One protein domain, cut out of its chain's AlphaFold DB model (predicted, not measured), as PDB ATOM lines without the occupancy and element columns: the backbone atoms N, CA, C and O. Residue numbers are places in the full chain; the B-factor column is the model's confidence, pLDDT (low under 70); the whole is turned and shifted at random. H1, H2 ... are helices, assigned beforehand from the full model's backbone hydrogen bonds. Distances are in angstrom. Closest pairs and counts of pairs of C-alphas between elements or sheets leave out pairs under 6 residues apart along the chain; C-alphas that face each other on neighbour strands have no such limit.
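What this domain is: This is residues 114 to 203 of the 377 residues of an uncharacterized protein of Bifidobacterium breve (UniProt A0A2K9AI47). Two long helices, H1 and H2, cross steeply as an uneven X, H2 crossing with its earlier part, while a long loop folds back from the far end of H2 to the short H3 near the crossing. The 90 printed residues, with three named helices in the order H1, H2, H3 and no named strand, are all helix in class and compact, with a radius of gyration of the C-alphas of 13.5 A and spans of 39 by 29 by 20 A.

Where its parts are: Find C-alpha 114 at (20.776, 2.716, -19.901); from there H1, residues 114 to 132, runs 27.3 A. H2, residues 139 to 162, runs 34.7 A to (42.865, 5.018, -22.965). H3 is residues 194 to 201.

How they stand to each other: Look at Tyr 122 and Trp 146, whose C-alphas, 4.9 A apart, are the closest of H1 and H2. These helices touch at a steep tilt of 66 degrees, opposite ways, H2 with residues 142 to 150 alone. H1, with residues 115 to 119 alone, only just touches H3, with 3 pairs of C-alphas within 8 A, the closest being Gly 119 and Trp 197 at 6.5 A. H2 and H3 are close but not clearly touching, C-alphas 143 and 194 being closest at 7.1 A. In H1, H2 and H3 every O i to N i+4 pair is within hydrogen-bond range.

The domain as a whole: The farthest C-alphas, of Gly 164 and Pro 203, are 42.3 A apart. The printed part has no cut; the link H2 to H3 is long. Residues 165 to 166, 190 to 191 and 200 to 203 are under pLDDT 70.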
ATOM      1  N   LYS A 114      20.177   2.457 -18.583       76.00
ATOM      2  CA  LYS A 114      20.776   2.716 -19.901       76.00
ATOM      3  C   LYS A 114      19.911   3.621 -20.773       76.00
ATOM      4  O   LYS A 114      20.466   4.451 -21.484       76.00
ATOM      5  N   LEU A 115      18.589   3.471 -20.709       75.56
ATOM      6  CA  LEU A 115      17.664   4.331 -21.443       75.56
ATOM      7  C   LEU A 115      17.630   5.737 -20.838       75.56
ATOM      8  O   LEU A 115      17.655   6.707 -21.581       75.56
ATOM      9  N   ILE A 116      17.687   5.849 -19.506       75.31
ATOM     10  CA  ILE A 116      17.785   7.141 -18.804       75.31
ATOM     11  C   ILE A 116      19.048   7.897 -19.237       75.31
ATOM     12  O   ILE A 116      18.963   9.042 -19.674       75.31
ATOM     13  N   ARG A 117      20.216   7.244 -19.193       80.31
ATOM     14  CA  ARG A 117      21.489   7.846 -19.625       80.31
ATOM     15  C   ARG A 117      21.471   8.260 -21.097       80.31
ATOM     16  O   ARG A 117      21.952   9.339 -21.434       80.31
ATOM     17  N   ALA A 118      20.920   7.416 -21.968       83.31
ATOM     18  CA  ALA A 118      20.780   7.723 -23.388       83.31
ATOM     19  C   ALA A 118      19.849   8.926 -23.627       83.31
ATOM     20  O   ALA A 118      20.221   9.849 -24.351       83.31
ATOM     21  N   GLY A 119      18.706   8.966 -22.939       83.25
ATOM     22  CA  GLY A 119      17.744  10.064 -22.993       83.25
ATOM     23  C   GLY A 119      18.333  11.403 -22.552       83.25
ATOM     24  O   GLY A 119      18.177  12.397 -23.250       83.25
ATOM     25  N   VAL A 120      19.105  11.435 -21.460       80.00
ATOM     26  CA  VAL A 120      19.775  12.667 -20.992       80.00
ATOM     27  C   VAL A 120      20.757  13.213 -22.036       80.00
ATOM     28  O   VAL A 120      20.774  14.415 -22.322       80.00
ATOM     29  N   LEU A 121      21.568  12.337 -22.639       84.69
ATOM     30  CA  LEU A 121      22.502  12.728 -23.698       84.69
ATOM     31  C   LEU A 121      21.767  13.257 -24.932       84.69
ATOM     32  O   LEU A 121      22.203  14.249 -25.531       84.69
ATOM     33  N   TYR A 122      20.655  12.615 -25.286       89.50
ATOM     34  CA  TYR A 122      19.777  13.040 -26.362       89.50
ATOM     35  C   TYR A 122      19.159  14.413 -26.094       89.50
ATOM     36  O   TYR A 122      19.343  15.295 -26.925       89.50
ATOM     37  N   GLU A 123      18.525  14.658 -24.942       83.06
ATOM     38  CA  GLU A 123      17.889  15.953 -24.637       83.06
ATOM     39  C   GLU A 123      18.912  17.103 -24.651       83.06
ATOM     40  O   GLU A 123      18.666  18.169 -25.223       83.06
ATOM     41  N   LYS A 124      20.125  16.873 -24.120       81.81
ATOM     42  CA  LYS A 124      21.230  17.849 -24.180       81.81
ATOM     43  C   LYS A 124      21.666  18.129 -25.620       81.81
ATOM     44  O   LYS A 124      21.974  19.270 -25.972       81.81
ATOM     45  N   ALA A 125      21.728  17.100 -26.464       85.44
ATOM     46  CA  ALA A 125      22.073  17.246 -27.873       85.44
ATOM     47  C   ALA A 125      20.947  17.913 -28.681       85.44
ATOM     48  O   ALA A 125      21.237  18.789 -29.496       85.44
ATOM     49  N   LYS A 126      19.688  17.561 -28.410       86.12
ATOM     50  CA  LYS A 126      18.487  18.119 -29.030       86.12
ATOM     51  C   LYS A 126      18.348  19.600 -28.722       86.12
ATOM     52  O   LYS A 126      18.213  20.380 -29.654       86.12
ATOM     53  N   ALA A 127      18.508  20.017 -27.465       83.38
ATOM     54  CA  ALA A 127      18.477  21.432 -27.093       83.38
ATOM     55  C   ALA A 127      19.545  22.257 -27.837       83.38
ATOM     56  O   ALA A 127      19.277  23.362 -28.308       83.38
ATOM     57  N   ARG A 128      20.759  21.708 -28.001       83.62
ATOM     58  CA  ARG A 128      21.828  22.351 -28.788       83.62
ATOM     59  C   ARG A 128      21.482  22.425 -30.273       83.62
ATOM     60  O   ARG A 128      21.712  23.463 -30.889       83.62
ATOM     61  N   TYR A 129      20.931  21.352 -30.839       85.69
ATOM     62  CA  TYR A 129      20.474  21.324 -32.229       85.69
ATOM     63  C   TYR A 129      19.357  22.346 -32.464       85.69
ATOM     64  O   TYR A 129      19.437  23.135 -33.398       85.69
ATOM     65  N   GLN A 130      18.385  22.425 -31.556       84.94
ATOM     66  CA  GLN A 130      17.284  23.386 -31.612       84.94
ATOM     67  C   GLN A 130      17.739  24.839 -31.534       84.94
ATOM     68  O   GLN A 130      17.174  25.703 -32.200       84.94
ATOM     69  N   ALA A 131      18.777  25.112 -30.747       82.25
ATOM     70  CA  ALA A 131      19.336  26.451 -30.629       82.25
ATOM     71  C   ALA A 131      20.169  26.886 -31.850       82.25
ATOM     72  O   ALA A 131      20.346  28.085 -32.052       82.25
ATOM     73  N   SER A 132      20.718  25.946 -32.629       84.75
ATOM     74  CA  SER A 132      21.740  26.244 -33.650       84.75
ATOM     75  C   SER A 132      21.385  25.840 -35.079       84.75
ATOM     76  O   SER A 132      22.002  26.353 -36.009       84.75
ATOM     77  N   VAL A 133      20.420  24.940 -35.267       90.31
ATOM     78  CA  VAL A 133      20.094  24.348 -36.570       90.31
ATOM     79  C   VAL A 133      18.609  24.496 -36.875       90.31
ATOM     80  O   VAL A 133      18.253  25.276 -37.752       90.31
ATOM     81  N   ASP A 134      17.747  23.782 -36.150       82.19
ATOM     82  CA  ASP A 134      16.301  23.809 -36.379       82.19
ATOM     83  C   ASP A 134      15.542  23.705 -35.049       82.19
ATOM     84  O   ASP A 134      15.662  22.678 -34.372       82.19
ATOM     85  N   PRO A 135      14.741  24.720 -34.665       84.56
ATOM     86  CA  PRO A 135      13.947  24.685 -33.437       84.56
ATOM     87  C   PRO A 135      12.942  23.521 -33.372       84.56
ATOM     88  O   PRO A 135      12.544  23.132 -32.270       84.56
ATOM     89  N   HIS A 136      12.552  22.939 -34.508       85.69
ATOM     90  CA  HIS A 136      11.583  21.848 -34.596       85.69
ATOM     91  C   HIS A 136      12.160  20.671 -35.403       85.69
ATOM     92  O   HIS A 136      11.738  20.455 -36.539       85.69
ATOM     93  N   PRO A 137      13.108  19.900 -34.831       86.94
ATOM     94  CA  PRO A 137      13.739  18.781 -35.526       86.94
ATOM     95  C   PRO A 137      12.693  17.781 -36.028       86.94
ATOM     96  O   PRO A 137      11.750  17.432 -35.313       86.94
ATOM     97  N   SER A 138      12.875  17.305 -37.259       91.56
ATOM     98  CA  SER A 138      12.088  16.198 -37.798       91.56
ATOM     99  C   SER A 138      12.404  14.894 -37.055       91.56
ATOM    100  O   SER A 138      13.409  14.791 -36.353       91.56
ATOM    101  N   ARG A 139      11.582  13.855 -37.240       90.12
ATOM    102  CA  ARG A 139      11.849  12.534 -36.644       90.12
ATOM    103  C   ARG A 139      13.230  11.990 -37.037       90.12
ATOM    104  O   ARG A 139      13.955  11.499 -36.183       90.12
ATOM    105  N   GLU A 140      13.604  12.132 -38.305       93.94
ATOM    106  CA  GLU A 140      14.917  11.701 -38.799       93.94
ATOM    107  C   GLU A 140      16.056  12.515 -38.159       93.94
ATOM    108  O   GLU A 140      17.136  11.988 -37.888       93.94
ATOM    109  N   ASP A 141      15.829  13.799 -37.864       93.06
ATOM    110  CA  ASP A 141      16.789  14.601 -37.105       93.06
ATOM    111  C   ASP A 141      16.924  14.089 -35.672       93.06
ATOM    112  O   ASP A 141      18.042  13.945 -35.190       93.06
ATOM    113  N   GLU A 142      15.816  13.777 -34.997       91.62
ATOM    114  CA  GLU A 142      15.829  13.249 -33.628       91.62
ATOM    115  C   GLU A 142      16.577  11.915 -33.525       91.62
ATOM    116  O   GLU A 142      17.415  11.755 -32.633       91.62
ATOM    117  N   GLU A 143      16.342  10.994 -34.461       95.62
ATOM    118  CA  GLU A 143      17.047   9.710 -34.555       95.62
ATOM    119  C   GLU A 143      18.562   9.926 -34.728       95.62
ATOM    120  O   GLU A 143      19.373   9.359 -33.990       95.62
ATOM    121  N   ARG A 144      18.964  10.840 -35.625       95.94
ATOM    122  CA  ARG A 144      20.379  11.203 -35.821       95.94
ATOM    123  C   ARG A 144      20.990  11.910 -34.613       95.94
ATOM    124  O   ARG A 144      22.164  11.697 -34.310       95.94
ATOM    125  N   ILE A 145      20.230  12.762 -33.927       93.81
ATOM    126  CA  ILE A 145      20.673  13.459 -32.713       93.81
ATOM    127  C   ILE A 145      20.923  12.444 -31.597       93.81
ATOM    128  O   ILE A 145      21.956  12.546 -30.927       93.81
ATOM    129  N   TRP A 146      20.019  11.474 -31.419       94.69
ATOM    130  CA  TRP A 146      20.157  10.388 -30.449       94.69
ATOM    131  C   TRP A 146      21.418   9.576 -30.727       94.69
ATOM    132  O   TRP A 146      22.336   9.562 -29.904       94.69
ATOM    133  N   ASP A 147      21.521   8.976 -31.914       95.75
ATOM    134  CA  ASP A 147      22.656   8.121 -32.271       95.75
ATOM    135  C   ASP A 147      23.978   8.889 -32.221       95.75
ATOM    136  O   ASP A 147      24.959   8.433 -31.630       95.75
ATOM    137  N   GLY A 148      23.985  10.120 -32.736       95.62
ATOM    138  CA  GLY A 148      25.149  10.994 -32.686       95.62
ATOM    139  C   GLY A 148      25.545  11.405 -31.264       95.62
ATOM    140  O   GLY A 148      26.713  11.721 -31.021       95.62
ATOM    141  N   ALA A 149      24.616  11.443 -30.303       92.44
ATOM    142  CA  ALA A 149      24.935  11.653 -28.890       92.44
ATOM    143  C   ALA A 149      25.581  10.405 -28.272       92.44
ATOM    144  O   ALA A 149      26.595  10.529 -27.579       92.44
ATOM    145  N   ILE A 150      25.064   9.216 -28.592       93.19
ATOM    146  CA  ILE A 150      25.626   7.934 -28.148       93.19
ATOM    147  C   ILE A 150      27.037   7.722 -28.701       93.19
ATOM    148  O   ILE A 150      27.939   7.348 -27.952       93.19
ATOM    149  N   ASP A 151      27.272   8.025 -29.975       93.88
ATOM    150  CA  ASP A 151      28.594   7.895 -30.595       93.88
ATOM    151  C   ASP A 151      29.625   8.844 -29.974       93.88
ATOM    152  O   ASP A 151      30.766   8.450 -29.705       93.88
ATOM    153  N   ARG A 152      29.224  10.087 -29.675       92.06
ATOM    154  CA  ARG A 152      30.085  11.053 -28.974       92.06
ATOM    155  C   ARG A 152      30.442  10.581 -27.570       92.06
ATOM    156  O   ARG A 152      31.605  10.690 -27.180       92.06
ATOM    157  N   GLU A 153      29.482  10.033 -26.832       89.00
ATOM    158  CA  GLU A 153      29.740   9.479 -25.503       89.00
ATOM    159  C   GLU A 153      30.619   8.223 -25.577       89.00
ATOM    160  O   GLU A 153      31.563   8.075 -24.803       89.00
ATOM    161  N   ASN A 154      30.408   7.358 -26.567       88.25
ATOM    162  CA  ASN A 154      31.270   6.209 -26.823       88.25
ATOM    163  C   ASN A 154      32.721   6.629 -27.099       88.25
ATOM    164  O   ASN A 154      33.651   6.036 -26.544       88.25
ATOM    165  N   ALA A 155      32.924   7.672 -27.906       89.38
ATOM    166  CA  ALA A 155      34.245   8.238 -28.156       89.38
ATOM    167  C   ALA A 155      34.855   8.865 -26.889       89.38
ATOM    168  O   ALA A 155      36.041   8.663 -26.618       89.38
ATOM    169  N   ARG A 156      34.060   9.584 -26.079       90.19
ATOM    170  CA  ARG A 156      34.497  10.137 -24.785       90.19
ATOM    171  C   ARG A 156      34.940   9.030 -23.830       90.19
ATOM    172  O   ARG A 156      36.046   9.103 -23.299       90.19
ATOM    173  N   GLN A 157      34.131   7.987 -23.653       85.00
ATOM    174  CA  GLN A 157      34.474   6.851 -22.797       85.00
ATOM    175  C   GLN A 157      35.723   6.121 -23.282       85.00
ATOM    176  O   GLN A 157      36.538   5.729 -22.453       85.00
ATOM    177  N   GLN A 158      35.917   5.970 -24.598       85.81
ATOM    178  CA  GLN A 158      37.144   5.375 -25.128       85.81
ATOM    179  C   GLN A 158      38.377   6.191 -24.718       85.81
ATOM    180  O   GLN A 158      39.306   5.623 -24.158       85.81
ATOM    181  N   ARG A 159      38.343   7.521 -24.869       88.62
ATOM    182  CA  ARG A 159      39.444   8.395 -24.422       88.62
ATOM    183  C   ARG A 159      39.718   8.270 -22.921       88.62
ATOM    184  O   ARG A 159      40.869   8.311 -22.505       88.62
ATOM    185  N   LEU A 160      38.673   8.125 -22.104       81.69
ATOM    186  CA  LEU A 160      38.814   7.940 -20.657       81.69
ATOM    187  C   LEU A 160      39.420   6.577 -20.290       81.69
ATOM    188  O   LEU A 160      40.170   6.496 -19.317       81.69
ATOM    189  N   VAL A 161      39.102   5.525 -21.051       82.12
ATOM    190  CA  VAL A 161      39.726   4.200 -20.910       82.12
ATOM    191  C   VAL A 161      41.195   4.264 -21.310       82.12
ATOM    192  O   VAL A 161      42.046   3.820 -20.546       82.12
ATOM    193  N   ASP A 162      41.496   4.871 -22.459       87.19
ATOM    194  CA  ASP A 162      42.865   5.018 -22.965       87.19
ATOM    195  C   ASP A 162      43.738   5.834 -21.996       87.19
ATOM    196  O   ASP A 162      44.915   5.539 -21.810       87.19
ATOM    197  N   ALA A 163      43.145   6.824 -21.319       82.69
ATOM    198  CA  ALA A 163      43.786   7.622 -20.275       82.69
ATOM    199  C   ALA A 163      43.835   6.939 -18.891       82.69
ATOM    200  O   ALA A 163      44.243   7.571 -17.917       82.69
ATOM    201  N   GLY A 164      43.366   5.693 -18.759       81.38
ATOM    202  CA  GLY A 164      43.368   4.938 -17.501       81.38
ATOM    203  C   GLY A 164      42.410   5.457 -16.421       81.38
ATOM    204  O   GLY A 164      42.435   4.961 -15.297       81.38
ATOM    205  N   ARG A 165      41.541   6.428 -16.733       69.50
ATOM    206  CA  ARG A 165      40.619   7.048 -15.764       69.50
ATOM    207  C   ARG A 165      39.425   6.160 -15.438       69.50
ATOM    208  O   ARG A 165      38.851   6.258 -14.358       69.50
ATOM    209  N   ILE A 166      39.015   5.312 -16.381       67.00
ATOM    210  CA  ILE A 166      37.843   4.453 -16.233       67.00
ATOM    211  C   ILE A 166      38.198   3.035 -16.749       67.00
ATOM    212  O   ILE A 166      38.708   2.884 -17.848       67.00
ATOM    213  N   ARG A 167      37.928   1.974 -15.967       72.69
ATOM    214  CA  ARG A 167      38.220   0.566 -16.338       72.69
ATOM    215  C   ARG A 167      37.315  -0.048 -17.426       72.69
ATOM    216  O   ARG A 167      37.796  -0.750 -18.301       72.69
ATOM    217  N   ASN A 168      36.005   0.192 -17.365       70.44
ATOM    218  CA  ASN A 168      35.000  -0.372 -18.279       70.44
ATOM    219  C   ASN A 168      34.287   0.716 -19.105       70.44
ATOM    220  O   ASN A 168      34.316   1.900 -18.757       70.44
ATOM    221  N   ARG A 169      33.571   0.309 -20.155       75.19
ATOM    222  CA  ARG A 169      32.664   1.172 -20.927       75.19
ATOM    223  C   ARG A 169      31.217   0.746 -20.718       75.19
ATOM    224  O   ARG A 169      30.936  -0.444 -20.577       75.19
ATOM    225  N   THR A 170      30.313   1.711 -20.736       79.44
ATOM    226  CA  THR A 170      28.869   1.489 -20.718       79.44
ATOM    227  C   THR A 170      28.325   1.731 -22.116       79.44
ATOM    228  O   THR A 170      28.329   2.858 -22.599       79.44
ATOM    229  N   TRP A 171      27.839   0.663 -22.743       81.75
ATOM    230  CA  TRP A 171      27.192   0.723 -24.051       81.75
ATOM    231  C   TRP A 171      25.710   1.054 -23.891       81.75
ATOM    232  O   TRP A 171      24.984   0.334 -23.191       81.75
ATOM    233  N   LEU A 172      25.299   2.148 -24.525       85.94
ATOM    234  CA  LEU A 172      23.937   2.683 -24.514       85.94
ATOM    235  C   LEU A 172      23.174   2.257 -25.787       85.94
ATOM    236  O   LEU A 172      23.824   1.947 -26.792       85.94
ATOM    237  N   PRO A 173      21.832   2.180 -25.747       84.81
ATOM    238  CA  PRO A 173      21.016   1.857 -26.918       84.81
ATOM    239  C   PRO A 173      21.067   2.958 -27.986       84.81
ATOM    240  O   PRO A 173      21.017   4.143 -27.650       84.81
ATOM    241  N   TYR A 174      21.097   2.567 -29.259       92.50
ATOM    242  CA  TYR A 174      20.734   3.449 -30.371       92.50
ATOM    243  C   TYR A 174      19.218   3.682 -30.423       92.50
ATOM    244  O   TYR A 174      18.457   3.045 -29.687       92.50
ATOM    245  N   HIS A 175      18.781   4.613 -31.273       93.44
ATOM    246  CA  HIS A 175      17.374   4.996 -31.391       93.44
ATOM    247  C   HIS A 175      16.470   3.798 -31.733       93.44
ATOM    248  O   HIS A 175      15.356   3.720 -31.223       93.44
ATOM    249  N   ASP A 176      16.975   2.851 -32.534       89.25
ATOM    250  CA  ASP A 176      16.301   1.634 -33.011       89.25
ATOM    251  C   ASP A 176      16.322   0.477 -31.993       89.25
ATOM    252  O   ASP A 176      16.092  -0.682 -32.344       89.25
ATOM    253  N   SER A 177      16.620   0.773 -30.723       84.00
ATOM    254  CA  SER A 177      16.737  -0.212 -29.643       84.00
ATOM    255  C   SER A 177      17.841  -1.251 -29.875       84.00
ATOM    256  O   SER A 177      17.797  -2.348 -29.310       84.00
ATOM    257  N   THR A 178      18.866  -0.928 -30.672       85.88
ATOM    258  CA  THR A 178      20.030  -1.801 -30.890       85.88
ATOM    259  C   THR A 178      21.239  -1.398 -30.045       85.88
ATOM    260  O   THR A 178      21.359  -0.280 -29.544       85.88
ATOM    261  N   ASN A 179      22.151  -2.344 -29.817       80.12
ATOM    262  CA  ASN A 179      23.345  -2.120 -29.005       80.12
ATOM    263  C   ASN A 179      24.431  -1.338 -29.765       80.12
ATOM    264  O   ASN A 179      24.860  -1.768 -30.836       80.12
ATOM    265  N   SER A 180      24.978  -0.285 -29.147       83.06
ATOM    266  CA  SER A 180      26.111   0.483 -29.693       83.06
ATOM    267  C   SER A 180      27.489  -0.191 -29.582       83.06
ATOM    268  O   SER A 180      28.490   0.348 -30.054       83.06
ATOM    269  N   ARG A 181      27.582  -1.382 -28.977       82.06
ATOM    270  CA  ARG A 181      28.840  -2.131 -28.844       82.06
ATOM    271  C   ARG A 181      29.367  -2.626 -30.208       82.06
ATOM    272  O   ARG A 181      28.674  -3.390 -30.885       82.06
ATOM    273  N   PRO A 182      30.638  -2.340 -30.565       75.44
ATOM    274  CA  PRO A 182      31.296  -2.904 -31.736       75.44
ATOM    275  C   PRO A 182      31.266  -4.433 -31.719       75.44
ATOM    276  O   PRO A 182      31.573  -5.061 -30.703       75.44
ATOM    277  N   GLY A 183      30.889  -5.030 -32.849       71.25
ATOM    278  CA  GLY A 183      30.793  -6.483 -33.009       71.25
ATOM    279  C   GLY A 183      29.527  -7.123 -32.427       71.25
ATOM    280  O   GLY A 183      29.362  -8.331 -32.549       71.25
ATOM    281  N   ALA A 184      28.607  -6.349 -31.837       70.25
ATOM    282  CA  ALA A 184      27.320  -6.868 -31.364       70.25
ATOM    283  C   ALA A 184      26.268  -7.036 -32.481       70.25
ATOM    284  O   ALA A 184      25.133  -7.375 -32.173       70.25
ATOM    285  N   ASN A 185      26.614  -6.796 -33.755       71.06
ATOM    286  CA  ASN A 185      25.732  -6.930 -34.928       71.06
ATOM    287  C   ASN A 185      24.340  -6.298 -34.752       71.06
ATOM    288  O   ASN A 185      23.340  -6.913 -35.114       71.06
ATOM    289  N   ARG A 186      24.267  -5.091 -34.168       71.06
ATOM    290  CA  ARG A 186      22.994  -4.426 -33.838       71.06
ATOM    291  C   ARG A 186      22.027  -5.332 -33.059       71.06
ATOM    292  O   ARG A 186      20.821  -5.304 -33.280       71.06
ATOM    293  N   ALA A 187      22.548  -6.157 -32.150       72.50
ATOM    294  CA  ALA A 187      21.706  -6.981 -31.296       72.50
ATOM    295  C   ALA A 187      20.703  -6.086 -30.545       72.50
ATOM    296  O   ALA A 187      21.126  -5.074 -29.967       72.50
ATOM    297  N   PRO A 188      19.408  -6.439 -30.545       72.94
ATOM    298  CA  PRO A 188      18.402  -5.673 -29.832       72.94
ATOM    299  C   PRO A 188      18.703  -5.687 -28.334       72.94
ATOM    300  O   PRO A 188      19.175  -6.688 -27.781       72.94
ATOM    301  N   VAL A 189      18.432  -4.571 -27.669       72.31
ATOM    302  CA  VAL A 189      18.568  -4.435 -26.222       72.31
ATOM    303  C   VAL A 189      17.203  -4.240 -25.586       72.31
ATOM    304  O   VAL A 189      16.392  -3.433 -26.025       72.31
ATOM    305  N   SER A 190      16.967  -4.949 -24.484       63.75
ATOM    306  CA  SER A 190      15.719  -4.867 -23.718       63.75
ATOM    307  C   SER A 190      15.525  -3.528 -22.996       63.75
ATOM    308  O   SER A 190      14.563  -3.371 -22.253       63.75
ATOM    309  N   SER A 191      16.470  -2.594 -23.131       64.00
ATOM    310  CA  SER A 191      16.403  -1.276 -22.509       64.00
ATOM    311  C   SER A 191      15.499  -0.295 -23.251       64.00
ATOM    312  O   SER A 191      15.142   0.695 -22.629       64.00
ATOM    313  N   GLY A 192      15.146  -0.551 -24.518       74.94
ATOM    314  CA  GLY A 192      14.437   0.402 -25.383       74.94
ATOM    315  C   GLY A 192      15.365   1.437 -26.036       74.94
ATOM    316  O   GLY A 192      16.579   1.410 -25.798       74.94
ATOM    317  N   GLY A 193      14.781   2.329 -26.837       83.44
ATOM    318  CA  GLY A 193      15.431   3.350 -27.658       83.44
ATOM    319  C   GLY A 193      14.636   4.662 -27.675       83.44
ATOM    320  O   GLY A 193      14.006   5.032 -26.681       83.44
ATOM    321  N   LEU A 194      14.686   5.401 -28.786       89.25
ATOM    322  CA  LEU A 194      14.098   6.745 -28.859       89.25
ATOM    323  C   LEU A 194      12.570   6.714 -28.717       89.25
ATOM    324  O   LEU A 194      12.004   7.573 -28.043       89.25
ATOM    325  N   ASP A 195      11.901   5.724 -29.308       85.69
ATOM    326  CA  ASP A 195      10.442   5.610 -29.236       85.69
ATOM    327  C   ASP A 195       9.980   5.323 -27.796       85.69
ATOM    328  O   ASP A 195       9.063   5.978 -27.299       85.69
ATOM    329  N   GLU A 196      10.657   4.420 -27.076       79.06
ATOM    330  CA  GLU A 196      10.390   4.174 -25.654       79.06
ATOM    331  C   GLU A 196      10.678   5.408 -24.795       79.06
ATOM    332  O   GLU A 196       9.919   5.689 -23.869       79.06
ATOM    333  N   TRP A 197      11.732   6.170 -25.106       82.81
ATOM    334  CA  TRP A 197      11.996   7.448 -24.443       82.81
ATOM    335  C   TRP A 197      10.847   8.437 -24.651       82.81
ATOM    336  O   TRP A 197      10.318   8.988 -23.688       82.81
ATOM    337  N   ARG A 198      10.399   8.620 -25.892       80.62
ATOM    338  CA  ARG A 198       9.302   9.539 -26.221       80.62
ATOM    339  C   ARG A 198       7.998   9.158 -25.543       80.62
ATOM    340  O   ARG A 198       7.340  10.032 -24.994       80.62
ATOM    341  N   LEU A 199       7.652   7.873 -25.507       76.12
ATOM    342  CA  LEU A 199       6.441   7.396 -24.831       76.12
ATOM    343  C   LEU A 199       6.404   7.748 -23.337       76.12
ATOM    344  O   LEU A 199       5.321   7.855 -22.766       76.12
ATOM    345  N   MET A 200       7.563   7.934 -22.702       67.19
ATOM    346  CA  MET A 200       7.644   8.343 -21.299       67.19
ATOM    347  C   MET A 200       7.515   9.856 -21.095       67.19
ATOM    348  O   MET A 200       7.153  10.278 -19.998       67.19
ATOM    349  N   PHE A 201       7.813  10.669 -22.115       66.19
ATOM    350  CA  PHE A 201       7.987  12.121 -21.962       66.19
ATOM    351  C   PHE A 201       7.160  12.990 -22.940       66.19
ATOM    352  O   PHE A 201       7.096  14.205 -22.766       66.19
ATOM    353  N   GLU A 202       6.446  12.404 -23.905       56.16
ATOM    354  CA  GLU A 202       5.383  13.043 -24.701       56.16
ATOM    355  C   GLU A 202       4.009  12.474 -24.275       56.16
ATOM    356  O   GLU A 202       3.885  11.254 -24.209       56.16
ATOM    357  N   PRO A 203       2.915  13.252 -24.086       46.19
ATOM    358  CA  PRO A 203       2.762  14.703 -23.980       46.19
ATOM    359  C   PRO A 203       1.766  15.132 -22.870       46.19
ATOM    360  O   PRO A 203       0.561  14.989 -23.039       46.19
TER     361      PRO A 203